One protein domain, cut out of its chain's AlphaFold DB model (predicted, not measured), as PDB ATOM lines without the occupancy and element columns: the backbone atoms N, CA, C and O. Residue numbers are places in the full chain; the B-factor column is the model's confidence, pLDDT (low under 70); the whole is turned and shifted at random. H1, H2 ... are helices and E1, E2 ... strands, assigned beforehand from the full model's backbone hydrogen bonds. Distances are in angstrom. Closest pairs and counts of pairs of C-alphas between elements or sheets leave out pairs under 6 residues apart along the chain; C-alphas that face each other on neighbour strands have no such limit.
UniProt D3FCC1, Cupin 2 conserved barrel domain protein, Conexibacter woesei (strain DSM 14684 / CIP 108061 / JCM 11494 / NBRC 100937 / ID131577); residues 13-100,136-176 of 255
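This is residues 13 to 100 and 136 to 176 of the 255 residues of the protein "Cupin 2 conserved barrel domain protein" of Conexibacter woesei (strain DSM 14684 / CIP 108061 / JCM 11494 / NBRC 100937 / ID131577) (UniProt D3FCC1). Two antiparallel sheets make a sandwich, partly face to face: a strongly twisted sheet of six strands, E6 E3 E8 E1 E11 E10, and a smaller one of four, E2 E7 E4 E5. The chain winds over both as a jelly roll, one long hairpin of four nested antiparallel pairs, E1 with E8, E2 with E7, E3 with E6 and E4 with E5; E9 lies off to the side of E11. The 129 printed residues hold two named helices and eleven strands, in the order H1, E1 to E11, H2, and the class is mostly strand. The whole is compact, with a radius of gyration of the C-alphas of 14.9 A and spans of 45 by 34 by 27 A.

The larger sheet runs E6 (residues 70 to 73), E3 (43 to 51), E8 (89 to 97), E1 (21 to 30), E11 (161 to 167), E10 (154 to 156). E8 and E1 are antiparallel at 164 degrees, with N 26 and O 93 at 2.8 A. E3 and E8 have N 44 and O 96 at 2.8 A; E6 and E3, N 71 and O 47 at 2.8 A. E1 bends by 51 degrees at residue 27 and has N 164 of E11 2.8 A from O 27. E10 and E11 form a hairpin, with N 154 and O 163 at 2.8 A. The smaller sheet runs E2 (36 to 39), E7 (79 to 83), E4 (54 to 58), E5 (61 to 65). N 36 of E2 is 2.8 A from O 81 of E7, and N 55 of E4 is 2.8 A from O 82. E4 and E5 form a hairpin, with N 65 and O 54 at 2.8 A. The facing parts of the two sheets are 10.0 A centre to centre, with planes 19 degrees apart and strands at 32 degrees. E9 (143 to 146) pairs with no named strand; its closest C-alpha to E11 is Arg 146 to Thr 166, 6.1 A. H2 (173 to 176) is on the larger sheet, only just at the sheet's level, with a height over the sheet of 3.7 A. H1 (13 to 16) is only just not on it, with 4 pairs of C-alphas within 10 A. Both helices are too short for an O i to N i+4 pair; each has its one O i to N i+3 pair within range.

E1 is 26.5 A long, from C-alpha 21 at (185.118, 194.150, 171.569) to C-alpha 30 at (179.230, 213.497, 154.385). E8 is 24.5 A, E3 24.2 A and E11 17.3 A. H2 ends at C-alpha 176, (181.781, 191.902, 174.396).

The C-alphas of Gly 85 and Ala 138, the two farthest apart, are 45.6 A apart. Residues 101 to 135 are not printed, and C-alphas 100 and 136 are 18.0 A apart across the cut. Of the links printed whole, E9 to E10 is short and the others are tight. The mean pLDDT of the printed part is 93.6; residues 136 to 139 are under 70.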
ATOM      1  N   LEU A  13     188.298 187.545 159.129       79.62
ATOM      2  CA  LEU A  13     187.786 188.590 160.010       79.62
ATOM      3  C   LEU A  13     187.642 188.155 161.466       79.62
ATOM      4  O   LEU A  13     187.925 188.942 162.366       79.62
ATOM      5  N   ALA A  14     187.240 186.907 161.697       88.00
ATOM      6  CA  ALA A  14     187.138 186.355 163.040       88.00
ATOM      7  C   ALA A  14     188.518 186.236 163.695       88.00
ATOM      8  O   ALA A  14     188.640 186.471 164.894       88.00
ATOM      9  N   ASP A  15     189.548 185.915 162.906       90.50
ATOM     10  CA  ASP A  15     190.935 185.879 163.373       90.50
ATOM     11  C   ASP A  15     191.490 187.291 163.602       90.50
ATOM     12  O   ASP A  15     192.110 187.539 164.633       90.50
ATOM     13  N   ALA A  16     191.239 188.227 162.678       90.75
ATOM     14  CA  ALA A  16     191.711 189.609 162.796       90.75
ATOM     15  C   ALA A  16     191.108 190.342 164.005       90.75
ATOM     16  O   ALA A  16     191.788 191.126 164.652       90.75
ATOM     17  N   THR A  17     189.853 190.043 164.342       94.94
ATOM     18  CA  THR A  17     189.127 190.693 165.444       94.94
ATOM     19  C   THR A  17     189.141 189.900 166.755       94.94
ATOM     20  O   THR A  17     188.421 190.241 167.697       94.94
ATOM     21  N   ALA A  18     189.923 188.818 166.827       94.81
ATOM     22  CA  ALA A  18     189.954 187.933 167.982       94.81
ATOM     23  C   ALA A  18     190.435 188.648 169.254       94.81
ATOM     24  O   ALA A  18     191.504 189.253 169.283       94.81
ATOM     25  N   GLY A  19     189.666 188.514 170.336       95.69
ATOM     26  CA  GLY A  19     189.983 189.117 171.630       95.69
ATOM     27  C   GLY A  19     189.558 190.582 171.764       95.69
ATOM     28  O   GLY A  19     189.806 191.179 172.812       95.69
ATOM     29  N   GLY A  20     188.944 191.151 170.724       96.75
ATOM     30  CA  GLY A  20     188.480 192.534 170.696       96.75
ATOM     31  C   GLY A  20     187.173 192.757 171.456       96.75
ATOM     32  O   GLY A  20     186.792 191.976 172.331       96.75
ATOM     33  N   HIS A  21     186.466 193.823 171.088       96.38
ATOM     34  CA  HIS A  21     185.118 194.150 171.569       96.38
ATOM     35  C   HIS A  21     184.338 194.924 170.500       96.38
ATOM     36  O   HIS A  21     184.935 195.585 169.652       96.38
ATOM     37  N   LEU A  22     183.005 194.867 170.527       96.44
ATOM     38  CA  LEU A  22     182.181 195.703 169.650       96.44
ATOM     39  C   LEU A  22     182.276 197.157 170.137       96.44
ATOM     40  O   LEU A  22     181.817 197.471 171.237       96.44
ATOM     41  N   GLU A  23     182.927 198.012 169.351       97.06
ATOM     42  CA  GLU A  23     183.301 199.369 169.762       97.06
ATOM     43  C   GLU A  23     182.142 200.345 169.590       97.06
ATOM     44  O   GLU A  23     181.797 201.050 170.532       97.06
ATOM     45  N   LEU A  24     181.536 200.364 168.403       96.56
ATOM     46  CA  LEU A  24     180.497 201.322 168.034       96.56
ATOM     47  C   LEU A  24     179.592 200.766 166.937       96.56
ATOM     48  O   LEU A  24     179.963 199.855 166.190       96.56
ATOM     49  N   VAL A  25     178.413 201.373 166.820       97.56
ATOM     50  CA  VAL A  25     177.509 201.264 165.673       97.56
ATOM     51  C   VAL A  25     176.933 202.650 165.419       97.56
ATOM     52  O   VAL A  25     176.271 203.233 166.287       97.56
ATOM     53  N   SER A  26     177.142 203.186 164.229       96.62
ATOM     54  CA  SER A  26     176.702 204.527 163.871       96.62
ATOM     55  C   SER A  26     176.148 204.594 162.456       96.62
ATOM     56  O   SER A  26     176.269 203.675 161.645       96.62
ATOM     57  N   GLN A  27     175.497 205.709 162.170       96.81
ATOM     58  CA  GLN A  27     175.276 206.174 160.814       96.81
ATOM     59  C   GLN A  27     176.037 207.484 160.656       96.81
ATOM     60  O   GLN A  27     176.060 208.282 161.590       96.81
ATOM     61  N   PHE A  28     176.626 207.727 159.492       97.19
ATOM     62  CA  PHE A  28     177.218 209.025 159.201       97.19
ATOM     63  C   PHE A  28     176.835 209.528 157.812       97.19
ATOM     64  O   PHE A  28     176.506 208.750 156.910       97.19
ATOM     65  N   GLU A  29     176.872 210.848 157.661       97.88
ATOM     66  CA  GLU A  29     176.645 211.562 156.412       97.88
ATOM     67  C   GLU A  29     177.801 212.522 156.139       97.88
ATOM     68  O   GLU A  29     178.203 213.297 157.009       97.88
ATOM     69  N   VAL A  30     178.287 212.503 154.897       98.00
ATOM     70  CA  VAL A  30     179.230 213.497 154.385       98.00
ATOM     71  C   VAL A  30     178.539 214.278 153.274       98.00
ATOM     72  O   VAL A  30     178.147 213.711 152.248       98.00
ATOM     73  N   LEU A  31     178.358 215.582 153.488       96.94
ATOM     74  CA  LEU A  31     177.774 216.485 152.495       96.94
ATOM     75  C   LEU A  31     178.783 216.812 151.384       96.94
ATOM     76  O   LEU A  31     179.989 216.779 151.640       96.94
ATOM     77  N   PRO A  32     178.332 217.193 150.171       96.38
ATOM     78  CA  PRO A  32     179.226 217.662 149.114       96.38
ATOM     79  C   PRO A  32     180.179 218.761 149.606       96.38
ATOM     80  O   PRO A  32     179.750 219.753 150.197       96.38
ATOM     81  N   GLY A  33     181.478 218.581 149.356       93.12
ATOM     82  CA  GLY A  33     182.544 219.464 149.847       93.12
ATOM     83  C   GLY A  33     183.058 219.141 151.258       93.12
ATOM     84  O   GLY A  33     184.073 219.704 151.665       93.12
ATOM     85  N   GLY A  34     182.400 218.240 151.989       94.50
ATOM     86  CA  GLY A  34     182.906 217.643 153.223       94.50
ATOM     87  C   GLY A  34     183.759 216.401 152.965       94.50
ATOM     88  O   GLY A  34     183.779 215.865 151.858       94.50
ATOM     89  N   HIS A  35     184.463 215.940 153.997       94.00
ATOM     90  CA  HIS A  35     185.281 214.731 153.941       94.00
ATOM     91  C   HIS A  35     185.439 214.115 155.335       94.00
ATOM     92  O   HIS A  35     185.515 214.813 156.342       94.00
ATOM     93  N   VAL A  36     185.518 212.793 155.384       95.56
ATOM     94  CA  VAL A  36     186.180 212.069 156.467       95.56
ATOM     95  C   VAL A  36     187.676 212.273 156.248       95.56
ATOM     96  O   VAL A  36     188.221 211.805 155.241       95.56
ATOM     97  N   ASN A  37     188.322 213.028 157.137       91.75
ATOM     98  CA  ASN A  37     189.756 213.314 157.050       91.75
ATOM     99  C   ASN A  37     190.585 212.024 157.077       91.75
ATOM    100  O   ASN A  37     190.159 211.065 157.710       91.75
ATOM    101  N   PRO A  38     191.776 211.982 156.457       94.00
ATOM    102  CA  PRO A  38     192.704 210.874 156.656       94.00
ATOM    103  C   PRO A  38     193.046 210.689 158.139       94.00
ATOM    104  O   PRO A  38     193.554 211.609 158.779       94.00
ATOM    105  N   HIS A  39     192.765 209.506 158.678       93.50
ATOM    106  CA  HIS A  39     193.076 209.130 160.059       93.50
ATOM    107  C   HIS A  39     193.183 207.604 160.195       93.50
ATOM    108  O   HIS A  39     192.920 206.864 159.245       93.50
ATOM    109  N   SER A  40     193.620 207.135 161.362       95.00
ATOM    110  CA  SER A  40     193.721 205.715 161.708       95.00
ATOM    111  C   SER A  40     193.523 205.519 163.204       95.00
ATOM    112  O   SER A  40     193.928 206.368 163.994       95.00
ATOM    113  N   HIS A  41     192.988 204.367 163.588       95.25
ATOM    114  CA  HIS A  41     192.730 204.004 164.979       95.25
ATOM    115  C   HIS A  41     192.851 202.483 165.181       95.25
ATOM    116  O   HIS A  41     192.746 201.735 164.198       95.25
ATOM    117  N   PRO A  42     193.013 202.007 166.436       96.69
ATOM    118  CA  PRO A  42     193.175 200.590 166.774       96.69
ATOM    119  C   PRO A  42     191.836 199.831 166.752       96.69
ATOM    120  O   PRO A  42     191.448 199.162 167.719       96.69
ATOM    121  N   THR A  43     191.076 199.997 165.671       97.00
ATOM    122  CA  THR A  43     189.805 199.315 165.440       97.00
ATOM    123  C   THR A  43     189.696 198.859 163.991       97.00
ATOM    124  O   THR A  43     190.076 199.560 163.054       97.00
ATOM    125  N   HIS A  44     189.132 197.672 163.797       97.38
ATOM    126  CA  HIS A  44     188.641 197.231 162.501       97.38
ATOM    127  C   HIS A  44     187.293 197.894 162.223       97.38
ATOM    128  O   HIS A  44     186.330 197.632 162.944       97.38
ATOM    129  N   GLU A  45     187.203 198.702 161.172       96.06
ATOM    130  CA  GLU A  45     186.006 199.481 160.854       96.06
ATOM    131  C   GLU A  45     185.362 199.050 159.530       96.06
ATOM    132  O   GLU A  45     186.003 198.499 158.627       96.06
ATOM    133  N   PHE A  46     184.049 199.244 159.433       96.31
ATOM    134  CA  PHE A  46     183.228 198.748 158.343       96.31
ATOM    135  C   PHE A  46     182.232 199.798 157.894       96.31
ATOM    136  O   PHE A  46     181.349 200.159 158.669       96.31
ATOM    137  N   TYR A  47     182.292 200.212 156.628       97.38
ATOM    138  CA  TYR A  47     181.301 201.127 156.058       97.38
ATOM    139  C   TYR A  47     180.396 200.398 155.085       97.38
ATOM    140  O   TYR A  47     180.848 199.877 154.068       97.38
ATOM    141  N   LEU A  48     179.099 200.409 155.360       95.69
ATOM    142  CA  LEU A  48     178.084 199.991 154.410       95.69
ATOM    143  C   LEU A  48     177.427 201.222 153.795       95.69
ATOM    144  O   LEU A  48     176.707 201.954 154.478       95.69
ATOM    145  N   VAL A  49     177.608 201.412 152.492       96.81
ATOM    146  CA  VAL A  49     177.031 202.559 151.783       96.81
ATOM    147  C   VAL A  49     175.518 202.399 151.646       96.81
ATOM    148  O   VAL A  49     175.016 201.410 151.101       96.81
ATOM    149  N   ARG A  50     174.780 203.404 152.121       95.31
ATOM    150  CA  ARG A  50     173.312 203.478 152.104       95.31
ATOM    151  C   ARG A  50     172.790 204.238 150.899       95.31
ATOM    152  O   ARG A  50     171.849 203.792 150.249       95.31
ATOM    153  N   SER A  51     173.398 205.379 150.611       96.69
ATOM    154  CA  SER A  51     173.027 206.268 149.514       96.69
ATOM    155  C   SER A  51     174.219 207.125 149.108       96.69
ATOM    156  O   SER A  51     175.163 207.278 149.881       96.69
ATOM    157  N   GLY A  52     174.143 207.717 147.919       97.94
ATOM    158  CA  GLY A  52     175.223 208.535 147.374       97.94
ATOM    159  C   GLY A  52     176.382 207.706 146.835       97.94
ATOM    160  O   GLY A  52     176.294 206.484 146.718       97.94
ATOM    161  N   ARG A  53     177.456 208.395 146.458       98.50
ATOM    162  CA  ARG A  53     178.710 207.798 145.988       98.50
ATOM    163  C   ARG A  53     179.867 208.545 146.621       98.50
ATOM    164  O   ARG A  53     179.735 209.736 146.901       98.50
ATOM    165  N   GLY A  54     180.991 207.876 146.825       98.38
ATOM    166  CA  GLY A  54     182.152 208.501 147.448       98.38
ATOM    167  C   GLY A  54     183.456 207.884 146.994       98.38
ATOM    168  O   GLY A  54     183.484 206.734 146.569       98.38
ATOM    169  N   LEU A  55     184.531 208.658 147.069       98.50
ATOM    170  CA  LEU A  55     185.886 208.190 146.846       98.50
ATOM    171  C   LEU A  55     186.439 207.722 148.192       98.50
ATOM    172  O   LEU A  55     186.763 208.534 149.056       98.50
ATOM    173  N   MET A  56     186.510 206.407 148.367       98.56
ATOM    174  CA  MET A  56     187.080 205.780 149.553       98.56
ATOM    175  C   MET A  56     188.573 205.570 149.347       98.56
ATOM    176  O   MET A  56     188.971 205.010 148.324       98.56
ATOM    177  N   THR A  57     189.384 205.946 150.332       98.50
ATOM    178  CA  THR A  57     190.804 205.586 150.393       98.50
ATOM    179  C   THR A  57     191.055 204.708 151.611       98.50
ATOM    180  O   THR A  57     190.645 205.054 152.711       98.50
ATOM    181  N   VAL A  58     191.733 203.575 151.417       97.75
ATOM    182  CA  VAL A  58     192.218 202.694 152.491       97.75
ATOM    183  C   VAL A  58     193.662 202.315 152.174       97.75
ATOM    184  O   VAL A  58     193.938 201.613 151.191       97.75
ATOM    185  N   GLY A  59     194.596 202.799 152.992       96.94
ATOM    186  CA  GLY A  59     196.026 202.716 152.721       96.94
ATOM    187  C   GLY A  59     196.375 203.364 151.378       96.94
ATOM    188  O   GLY A  59     196.049 204.517 151.121       96.94
ATOM    189  N   GLU A  60     197.019 202.609 150.489       96.19
ATOM    190  CA  GLU A  60     197.453 203.101 149.169       96.19
ATOM    191  C   GLU A  60     196.380 202.985 148.074       96.19
ATOM    192  O   GLU A  60     196.626 203.312 146.910       96.19
ATOM    193  N   ARG A  61     195.203 202.445 148.397       96.81
ATOM    194  CA  ARG A  61     194.164 202.145 147.411       96.81
ATOM    195  C   ARG A  61     193.029 203.144 147.546       96.81
ATOM    196  O   ARG A  61     192.490 203.303 148.634       96.81
ATOM    197  N   ALA A  62     192.631 203.728 146.421       98.06
ATOM    198  CA  ALA A  62     191.452 204.574 146.320       98.06
ATOM    199  C   ALA A  62     190.488 204.026 145.261       98.06
ATOM    200  O   ALA A  62     190.921 203.594 144.187       98.06
ATOM    201  N   TRP A  63     189.192 204.006 145.566       98.31
ATOM    202  CA  TRP A  63     188.147 203.575 144.639       98.31
ATOM    203  C   TRP A  63     186.802 204.222 144.971       98.31
ATOM    204  O   TRP A  63     186.541 204.606 146.110       98.31
ATOM    205  N   GLU A  64     185.944 204.354 143.961       98.50
ATOM    206  CA  GLU A  64     184.575 204.824 144.167       98.50
ATOM    207  C   GLU A  64     183.733 203.713 144.809       98.50
ATOM    208  O   GLU A  64     183.788 202.562 144.370       98.50
ATOM    209  N   ILE A  65     182.968 204.069 145.838       98.38
ATOM    210  CA  ILE A  65     182.014 203.204 146.536       98.38
ATOM    211  C   ILE A  65     180.586 203.703 146.310       98.38
ATOM    212  O   ILE A  65     180.339 204.911 146.211       98.38
ATOM    213  N   VAL A  66     179.639 202.772 146.213       97.94
ATOM    214  CA  VAL A  66     178.234 203.022 145.856       97.94
ATOM    215  C   VAL A  66     177.280 202.222 146.755       97.94
ATOM    216  O   VAL A  66     177.722 201.325 147.474       97.94
ATOM    217  N   PRO A  67     175.959 202.506 146.751       95.62
ATOM    218  CA  PRO A  67     175.026 201.872 147.675       95.62
ATOM    219  C   PRO A  67     175.037 200.346 147.574       95.62
ATOM    220  O   PRO A  67     174.893 199.778 146.490       95.62
ATOM    221  N   GLY A  68     175.153 199.690 148.728       90.88
ATOM    222  CA  GLY A  68     175.286 198.239 148.841       90.88
ATOM    223  C   GLY A  68     176.723 197.733 148.981       90.88
ATOM    224  O   GLY A  68     176.882 196.573 149.364       90.88
ATOM    225  N   ASP A  69     177.738 198.569 148.747       94.19
ATOM    226  CA  ASP A  69     179.131 198.214 149.021       94.19
ATOM    227  C   ASP A  69     179.391 198.140 150.531       94.19
ATOM    228  O   ASP A  69     178.989 199.035 151.280       94.19
ATOM    229  N   LEU A  70     180.095 197.085 150.962       93.12
ATOM    230  CA  LEU A  70     180.703 196.988 152.290       93.12
ATOM    231  C   LEU A  70     182.212 197.201 152.157       93.12
ATOM    232  O   LEU A  70     182.920 196.364 151.594       93.12
ATOM    233  N   VAL A  71     182.700 198.303 152.708       95.62
ATOM    234  CA  VAL A  71     184.123 198.595 152.855       95.62
ATOM    235  C   VAL A  71     184.614 197.981 154.157       95.62
ATOM    236  O   VAL A  71     183.950 198.085 155.184       95.62
ATOM    237  N   THR A  72     185.778 197.343 154.110       94.50
ATOM    238  CA  THR A  72     186.477 196.830 155.291       94.50
ATOM    239  C   THR A  72     187.770 197.605 155.469       94.50
ATOM    240  O   THR A  72     188.595 197.644 154.554       94.50
ATOM    241  N   ILE A  73     187.944 198.199 156.640       96.38
ATOM    242  CA  ILE A  73     189.085 199.027 157.007       96.38
ATOM    243  C   ILE A  73     189.849 198.252 158.087       96.38
ATOM    244  O   ILE A  73     189.331 198.045 159.186       96.38
ATOM    245  N   PRO A  74     191.041 197.715 157.778       96.00
ATOM    246  CA  PRO A  74     191.848 197.047 158.789       96.00
ATOM    247  C   PRO A  74     192.290 198.024 159.886       96.00
ATOM    248  O   PRO A  74     192.507 199.201 159.601       96.00
ATOM    249  N   SER A  75     192.472 197.511 161.105       95.88
ATOM    250  CA  SER A  75     193.008 198.293 162.221       95.88
ATOM    251  C   SER A  75     194.334 198.971 161.866       95.88
ATOM    252  O   SER A  75     195.150 198.401 161.133       95.88
ATOM    253  N   GLU A  76     194.527 200.193 162.369       95.19
ATOM    254  CA  GLU A  76     195.722 201.028 162.174       95.19
ATOM    255  C   GLU A  76     196.029 201.371 160.699       95.19
ATOM    256  O   GLU A  76     197.120 201.839 160.370       95.19
ATOM    257  N   VAL A  77     195.079 201.164 159.778       96.62
ATOM    258  CA  VAL A  77     195.233 201.572 158.376       96.62
ATOM    259  C   VAL A  77     194.593 202.934 158.160       96.62
ATOM    260  O   VAL A  77     193.401 203.124 158.403       96.62
ATOM    261  N   VAL A  78     195.393 203.872 157.641       97.12
ATOM    262  CA  VAL A  78     194.914 205.208 157.276       97.12
ATOM    263  C   VAL A  78     193.792 205.099 156.252       97.12
ATOM    264  O   VAL A  78     193.939 204.418 155.231       97.12
ATOM    265  N   HIS A  79     192.687 205.785 156.509       97.56
ATOM    266  CA  HIS A  79     191.534 205.792 155.628       97.56
ATOM    267  C   HIS A  79     190.854 207.161 155.588       97.56
ATOM    268  O   HIS A  79     191.004 207.981 156.492       97.56
ATOM    269  N   SER A  80     190.149 207.424 154.489       97.50
ATOM    270  CA  SER A  80     189.408 208.665 154.254       97.50
ATOM    271  C   SER A  80     188.251 208.426 153.287       97.50
ATOM    272  O   SER A  80     188.246 207.450 152.528       97.50
ATOM    273  N   LEU A  81     187.287 209.344 153.272       98.38
ATOM    274  CA  LEU A  81     186.121 209.281 152.393       98.38
ATOM    275  C   LEU A  81     185.638 210.688 152.040       98.38
ATOM    276  O   LEU A  81     185.427 211.515 152.920       98.38
ATOM    277  N   GLU A  82     185.383 210.939 150.762       97.50
ATOM    278  CA  GLU A  82     184.728 212.167 150.301       97.50
ATOM    279  C   GLU A  82     183.598 211.849 149.307       97.50
ATOM    280  O   GLU A  82     183.707 210.872 148.561       97.50
ATOM    281  N   PRO A  83     182.499 212.626 149.265       98.19
ATOM    282  CA  PRO A  83     181.433 212.416 148.292       98.19
ATOM    283  C   PRO A  83     181.900 212.665 146.856       98.19
ATOM    284  O   PRO A  83     182.660 213.591 146.577       98.19
ATOM    285  N   VAL A  84     181.368 211.887 145.914       97.56
ATOM    286  CA  VAL A  84     181.583 212.085 144.475       97.56
ATOM    287  C   VAL A  84     180.339 212.716 143.855       97.56
ATOM    288  O   VAL A  84     179.325 212.048 143.635       97.56
ATOM    289  N   GLY A  85     180.451 213.993 143.487       94.19
ATOM    290  CA  GLY A  85     179.384 214.769 142.851       94.19
ATOM    291  C   GLY A  85     178.750 215.785 143.799       94.19
ATOM    292  O   GLY A  85     179.431 216.382 144.626       94.19
ATOM    293  N   ASP A  86     177.452 216.014 143.626       96.06
ATOM    294  CA  ASP A  86     176.640 217.027 144.309       96.06
ATOM    295  C   ASP A  86     175.608 216.437 145.283       96.06
ATOM    296  O   ASP A  86     174.813 217.174 145.863       96.06
ATOM    297  N   GLU A  87     175.655 215.125 145.510       97.56
ATOM    298  CA  GLU A  87     174.809 214.412 146.467       97.56
ATOM    299  C   GLU A  87     175.636 213.945 147.677       97.56
ATOM    300  O   GLU A  87     176.807 213.583 147.515       97.56
ATOM    301  N   PRO A  88     175.055 213.916 148.888       97.94
ATOM    302  CA  PRO A  88     175.735 213.391 150.063       97.94
ATOM    303  C   PRO A  88     175.948 211.878 149.959       97.94
ATOM    304  O   PRO A  88     175.133 211.161 149.370       97.94
ATOM    305  N   ILE A  89     177.001 211.376 150.607       98.62
ATOM    306  CA  ILE A  89     177.141 209.942 150.890       98.62
ATOM    307  C   ILE A  89     176.689 209.653 152.321       98.62
ATOM    308  O   ILE A  89     177.041 210.378 153.250       98.62
ATOM    309  N   ARG A  90     175.899 208.588 152.489       97.94
ATOM    310  CA  ARG A  90     175.463 208.087 153.798       97.94
ATOM    311  C   ARG A  90     175.912 206.655 153.981       97.94
ATOM    312  O   ARG A  90     175.725 205.837 153.075       97.94
ATOM    313  N   CYS A  91     176.404 206.333 155.166       97.69
ATOM    314  CA  CYS A  91     176.895 205.002 155.494       97.69
ATOM    315  C   CYS A  91     176.372 204.547 156.855       97.69
ATOM    316  O   CYS A  91     176.255 205.350 157.777       97.69
ATOM    317  N   PHE A  92     176.101 203.249 156.994       96.75
ATOM    318  CA  PHE A  92     176.213 202.617 158.306       96.75
ATOM    319  C   PHE A  92     177.678 202.329 158.583       96.75
ATOM    320  O   PHE A  92     178.385 201.858 157.692       96.75
ATOM    321  N   CYS A  93     178.090 202.572 159.818       97.12
ATOM    322  CA  CYS A  93     179.384 202.197 160.336       97.12
ATOM    323  C   CYS A  93     179.218 201.273 161.546       97.12
ATOM    324  O   CYS A  93     178.314 201.436 162.367       97.12
ATOM    325  N   PHE A  94     180.099 200.290 161.657       97.56
ATOM    326  CA  PHE A  94     180.390 199.650 162.928       97.56
ATOM    327  C   PHE A  94     181.888 199.381 163.017       97.56
ATOM    328  O   PHE A  94     182.552 199.209 161.992       97.56
ATOM    329  N   ALA A  95     182.407 199.304 164.240       97.38
ATOM    330  CA  ALA A  95     183.810 198.992 164.468       97.38
ATOM    331  C   ALA A  95     183.990 197.928 165.549       97.38
ATOM    332  O   ALA A  95     183.184 197.787 166.473       97.38
ATOM    333  N   VAL A  96     185.081 197.182 165.430       97.81
ATOM    334  CA  VAL A  96     185.561 196.242 166.438       97.81
ATOM    335  C   VAL A  96     186.900 196.746 166.938       97.81
ATOM    336  O   VAL A  96     187.846 196.835 166.162       97.81
ATOM    337  N   GLY A  97     186.976 197.084 168.221       97.50
ATOM    338  CA  GLY A  97     188.221 197.523 168.836       97.50
ATOM    339  C   GLY A  97     189.180 196.359 169.043       97.50
ATOM    340  O   GLY A  97     188.751 195.248 169.368       97.50
ATOM    341  N   ASP A  98     190.473 196.622 168.871       96.88
ATOM    342  CA  ASP A  98     191.510 195.613 169.054       96.88
ATOM    343  C   ASP A  98     191.604 195.137 170.507       96.88
ATOM    344  O   ASP A  98     191.278 195.847 171.469       96.88
ATOM    345  N   ALA A  99     192.128 193.923 170.679       93.38
ATOM    346  CA  ALA A  99     192.419 193.372 171.992       93.38
ATOM    347  C   ALA A  99     193.390 194.290 172.761       93.38
ATOM    348  O   ALA A  99     194.566 194.416 172.423       93.38
ATOM    349  N   GLY A 100     192.896 194.917 173.829       89.75
ATOM    350  CA  GLY A 100     193.689 195.828 174.661       89.75
ATOM    351  C   GLY A 100     193.722 197.284 174.187       89.75
ATOM    352  O   GLY A 100     194.399 198.088 174.829       89.75
ATOM    353  N   ALA A 136     178.388 200.431 180.774       52.16
ATOM    354  CA  ALA A 136     177.159 199.705 180.489       52.16
ATOM    355  C   ALA A 136     176.872 198.654 181.576       52.16
ATOM    356  O   ALA A 136     177.799 198.086 182.166       52.16
ATOM    357  N   PRO A 137     175.592 198.372 181.875       51.00
ATOM    358  CA  PRO A 137     175.248 197.374 182.875       51.00
ATOM    359  C   PRO A 137     175.858 196.017 182.503       51.00
ATOM    360  O   PRO A 137     175.808 195.609 181.345       51.00
ATOM    361  N   ALA A 138     176.349 195.278 183.506       56.56
ATOM    362  CA  ALA A 138     176.989 193.960 183.360       56.56
ATOM    363  C   ALA A 138     176.144 192.898 182.615       56.56
ATOM    364  O   ALA A 138     176.637 191.825 182.281       56.56
ATOM    365  N   THR A 139     174.865 193.185 182.359       69.44
ATOM    366  CA  THR A 139     173.959 192.376 181.543       69.44
ATOM    367  C   THR A 139     173.167 193.267 180.598       69.44
ATOM    368  O   THR A 139     172.423 194.146 181.041       69.44
ATOM    369  N   LEU A 140     173.274 192.989 179.300       81.88
ATOM    370  CA  LEU A 140     172.502 193.667 178.266       81.88
ATOM    371  C   LEU A 140     171.017 193.272 178.337       81.88
ATOM    372  O   LEU A 140     170.703 192.088 178.502       81.88
ATOM    373  N   PRO A 141     170.080 194.223 178.168       90.19
ATOM    374  CA  PRO A 141     168.677 193.899 177.944       90.19
ATOM    375  C   PRO A 141     168.518 192.920 176.768       90.19
ATOM    376  O   PRO A 141     169.221 193.058 175.767       90.19
ATOM    377  N   PRO A 142     167.561 191.975 176.828       93.19
ATOM    378  CA  PRO A 142     167.448 190.916 175.823       93.19
ATOM    379  C   PRO A 142     167.129 191.437 174.415       93.19
ATOM    380  O   PRO A 142     167.511 190.811 173.435       93.19
ATOM    381  N   LEU A 143     166.430 192.571 174.321       97.25
ATOM    382  CA  LEU A 143     166.087 193.241 173.072       97.25
ATOM    383  C   LEU A 143     166.085 194.754 173.288       97.25
ATOM    384  O   LEU A 143     165.366 195.253 174.164       97.25
ATOM    385  N   GLN A 144     166.825 195.468 172.446       96.62
ATOM    386  CA  GLN A 144     166.775 196.920 172.304       96.62
ATOM    387  C   GLN A 144     166.585 197.278 170.828       96.62
ATOM    388  O   GLN A 144     167.063 196.568 169.948       96.62
ATOM    389  N   VAL A 145     165.882 198.379 170.569       97.75
ATOM    390  CA  VAL A 145     165.760 198.990 169.239       97.75
ATOM    391  C   VAL A 145     166.025 200.472 169.420       97.75
ATOM    392  O   VAL A 145     165.398 201.081 170.298       97.75
ATOM    393  N   ARG A 146     166.957 200.994 168.629       97.12
ATOM    394  CA  ARG A 146     167.432 202.379 168.631       97.12
ATOM    395  C   ARG A 146     167.388 202.899 167.201       97.12
ATOM    396  O   ARG A 146     167.712 202.138 166.295       97.12
ATOM    397  N   ASN A 147     167.032 204.161 167.001       96.00
ATOM    398  CA  ASN A 147     167.077 204.781 165.684       96.00
ATOM    399  C   ASN A 147     168.040 205.978 165.714       96.00
ATOM    400  O   ASN A 147     167.965 206.777 166.648       96.00
ATOM    401  N   PRO A 148     168.934 206.149 164.719       91.56
ATOM    402  CA  PRO A 148     169.819 207.313 164.673       91.56
ATOM    403  C   PRO A 148     169.034 208.632 164.636       91.56
ATOM    404  O   PRO A 148     169.496 209.635 165.164       91.56
ATOM    405  N   ARG A 149     167.810 208.633 164.092       87.38
ATOM    406  CA  ARG A 149     166.947 209.821 163.999       87.38
ATOM    407  C   ARG A 149     166.362 210.268 165.342       87.38
ATOM    408  O   ARG A 149     165.765 211.340 165.395       87.38
ATOM    409  N   ASP A 150     166.510 209.476 166.403       89.50
ATOM    410  CA  ASP A 150     165.995 209.817 167.735       89.50
ATOM    411  C   ASP A 150     166.871 210.853 168.469       89.50
ATOM    412  O   ASP A 150     166.450 211.400 169.492       89.50
ATOM    413  N   HIS A 151     168.074 211.147 167.959       87.25
ATOM    414  CA  HIS A 151     169.044 212.049 168.583       87.25
ATOM    415  C   HIS A 151     169.714 212.972 167.550       87.25
ATOM    416  O   HIS A 151     169.737 212.683 166.353       87.25
ATOM    417  N   GLU A 152     170.251 214.104 168.009       90.19
ATOM    418  CA  GLU A 152     171.054 214.995 167.160       90.19
ATOM    419  C   GLU A 152     172.413 214.352 166.828       90.19
ATOM    420  O   GLU A 152     172.954 213.620 167.664       90.19
ATOM    421  N   PRO A 153     172.972 214.602 165.628       94.00
ATOM    422  CA  PRO A 153     174.298 214.105 165.290       94.00
ATOM    423  C   PRO A 153     175.389 214.831 166.079       94.00
ATOM    424  O   PRO A 153     175.296 216.035 166.328       94.00
ATOM    425  N   ALA A 154     176.469 214.113 166.376       90.94
ATOM    426  CA  ALA A 154     177.761 214.722 166.650       90.94
ATOM    427  C   ALA A 154     178.390 215.199 165.332       90.94
ATOM    428  O   ALA A 154     178.193 214.584 164.281       90.94
ATOM    429  N   MET A 155     179.117 216.314 165.377       90.06
ATOM    430  CA  MET A 155     179.803 216.865 164.210       90.06
ATOM    431  C   MET A 155     181.293 216.558 164.303       90.06
ATOM    432  O   MET A 155     182.002 217.217 165.057       90.06
ATOM    433  N   GLU A 156     181.746 215.621 163.477       87.12
ATOM    434  CA  GLU A 156     183.110 215.093 163.480       87.12
ATOM    435  C   GLU A 156     183.907 215.550 162.256       87.12
ATOM    436  O   GLU A 156     183.397 216.246 161.366       87.12
ATOM    437  N   HIS A 157     185.193 215.183 162.226       86.00
ATOM    438  CA  HIS A 157     186.136 215.522 161.158       86.00
ATOM    439  C   HIS A 157     186.132 217.018 160.837       86.00
ATOM    440  O   HIS A 157     185.831 217.439 159.725       86.00
ATOM    441  N   LEU A 158     186.454 217.844 161.837       81.62
ATOM    442  CA  LEU A 158     186.463 219.309 161.705       81.62
ATOM    443  C   LEU A 158     185.083 219.894 161.337       81.62
ATOM    444  O   LEU A 158     184.993 220.978 160.760       81.62
ATOM    445  N   GLY A 159     184.008 219.181 161.687       85.06
ATOM    446  CA  GLY A 159     182.627 219.598 161.474       85.06
ATOM    447  C   GLY A 159     182.087 219.327 160.071       85.06
ATOM    448  O   GLY A 159     181.051 219.886 159.711       85.06
ATOM    449  N   THR A 160     182.761 218.504 159.262       89.38
ATOM    450  CA  THR A 160     182.294 218.164 157.907       89.38
ATOM    451  C   THR A 160     181.497 216.869 157.827       89.38
ATOM    452  O   THR A 160     180.938 216.577 156.767       89.38
ATOM    453  N   VAL A 161     181.424 216.103 158.917       93.94
ATOM    454  CA  VAL A 161     180.735 214.809 158.956       93.94
ATOM    455  C   VAL A 161     179.748 214.791 160.112       93.94
ATOM    456  O   VAL A 161     180.120 215.014 161.258       93.94
ATOM    457  N   ALA A 162     178.480 214.530 159.807       95.94
ATOM    458  CA  ALA A 162     177.458 214.318 160.827       95.94
ATOM    459  C   ALA A 162     177.426 212.831 161.192       95.94
ATOM    460  O   ALA A 162     177.266 211.994 160.302       95.94
ATOM    461  N   VAL A 163     177.561 212.504 162.478       95.44
ATOM    462  CA  VAL A 163     177.592 211.128 162.988       95.44
ATOM    463  C   VAL A 163     176.497 210.919 164.030       95.44
ATOM    464  O   VAL A 163     176.408 211.626 165.030       95.44
ATOM    465  N   TRP A 164     175.663 209.907 163.811       96.12
ATOM    466  CA  TRP A 164     174.619 209.468 164.728       96.12
ATOM    467  C   TRP A 164     175.025 208.156 165.391       96.12
ATOM    468  O   TRP A 164     175.007 207.088 164.769       96.12
ATOM    469  N   TRP A 165     175.359 208.227 166.676       94.00
ATOM    470  CA  TRP A 165     175.753 207.076 167.484       94.00
ATOM    471  C   TRP A 165     174.528 206.277 167.949       94.00
ATOM    472  O   TRP A 165     173.830 206.669 168.881       94.00
ATOM    473  N   THR A 166     174.263 205.126 167.324       95.56
ATOM    474  CA  THR A 166     173.225 204.189 167.810       95.56
ATOM    475  C   THR A 166     173.752 203.286 168.923       95.56
ATOM    476  O   THR A 166     173.018 202.932 169.843       95.56
ATOM    477  N   VAL A 167     175.037 202.952 168.862       94.81
ATOM    478  CA  VAL A 167     175.852 202.423 169.953       94.81
ATOM    479  C   VAL A 167     177.079 203.331 170.010       94.81
ATOM    480  O   VAL A 167     177.913 203.240 169.104       94.81
ATOM    481  N   PRO A 168     177.173 204.243 170.993       93.56
ATOM    482  CA  PRO A 168     178.344 205.085 171.166       93.56
ATOM    483  C   PRO A 168     179.607 204.263 171.446       93.56
ATOM    484  O   PRO A 168     179.497 203.131 171.942       93.56
ATOM    485  N   PRO A 169     180.791 204.842 171.177       93.88
ATOM    486  CA  PRO A 169     182.072 204.229 171.490       93.88
ATOM    487  C   PRO A 169     182.100 203.636 172.899       93.88
ATOM    488  O   PRO A 169     181.646 204.246 173.871       93.88
ATOM    489  N   ARG A 170     182.636 202.421 173.006       93.00
ATOM    490  CA  ARG A 170     182.842 201.661 174.249       93.00
ATOM    491  C   ARG A 170     181.585 201.218 174.992       93.00
ATOM    492  O   ARG A 170     181.737 200.465 175.955       93.00
ATOM    493  N   GLU A 171     180.371 201.583 174.571       93.44
ATOM    494  CA  GLU A 171     179.154 201.221 175.311       93.44
ATOM    495  C   GLU A 171     179.037 199.698 175.482       93.44
ATOM    496  O   GLU A 171     178.792 199.203 176.577       93.44
ATOM    497  N   LEU A 172     179.271 198.921 174.423       93.62
ATOM    498  CA  LEU A 172     179.143 197.460 174.478       93.62
ATOM    499  C   LEU A 172     180.432 196.743 174.881       93.62
ATOM    500  O   LEU A 172     180.453 195.509 174.911       93.62
ATOM    501  N   ARG A 173     181.497 197.477 175.217       92.75
ATOM    502  CA  ARG A 173     182.813 196.886 175.444       92.75
ATOM    503  C   ARG A 173     182.789 195.814 176.517       92.75
ATOM    504  O   ARG A 173     183.202 194.692 176.257       92.75
ATOM    505  N   ASP A 174     182.346 196.150 177.722       90.31
ATOM    506  CA  ASP A 174     182.491 195.244 178.867       90.31
ATOM    507  C   ASP A 174     181.671 193.959 178.690       90.31
ATOM    508  O   ASP A 174     182.046 192.907 179.201       90.31
ATOM    509  N   ALA A 175     180.593 194.023 177.903       90.19
ATOM    510  CA  ALA A 175     179.763 192.873 177.555       90.19
ATOM    511  C   ALA A 175     180.314 192.031 176.390       90.19
ATOM    512  O   ALA A 175     179.807 190.936 176.152       90.19
ATOM    513  N   THR A 176     181.289 192.538 175.632       93.94
ATOM    514  CA  THR A 176     181.781 191.902 174.396       93.94
ATOM    515  C   THR A 176     183.289 191.662 174.374       93.94
ATOM    516  O   THR A 176     183.768 190.951 173.495       93.94
TER     517      THR A 176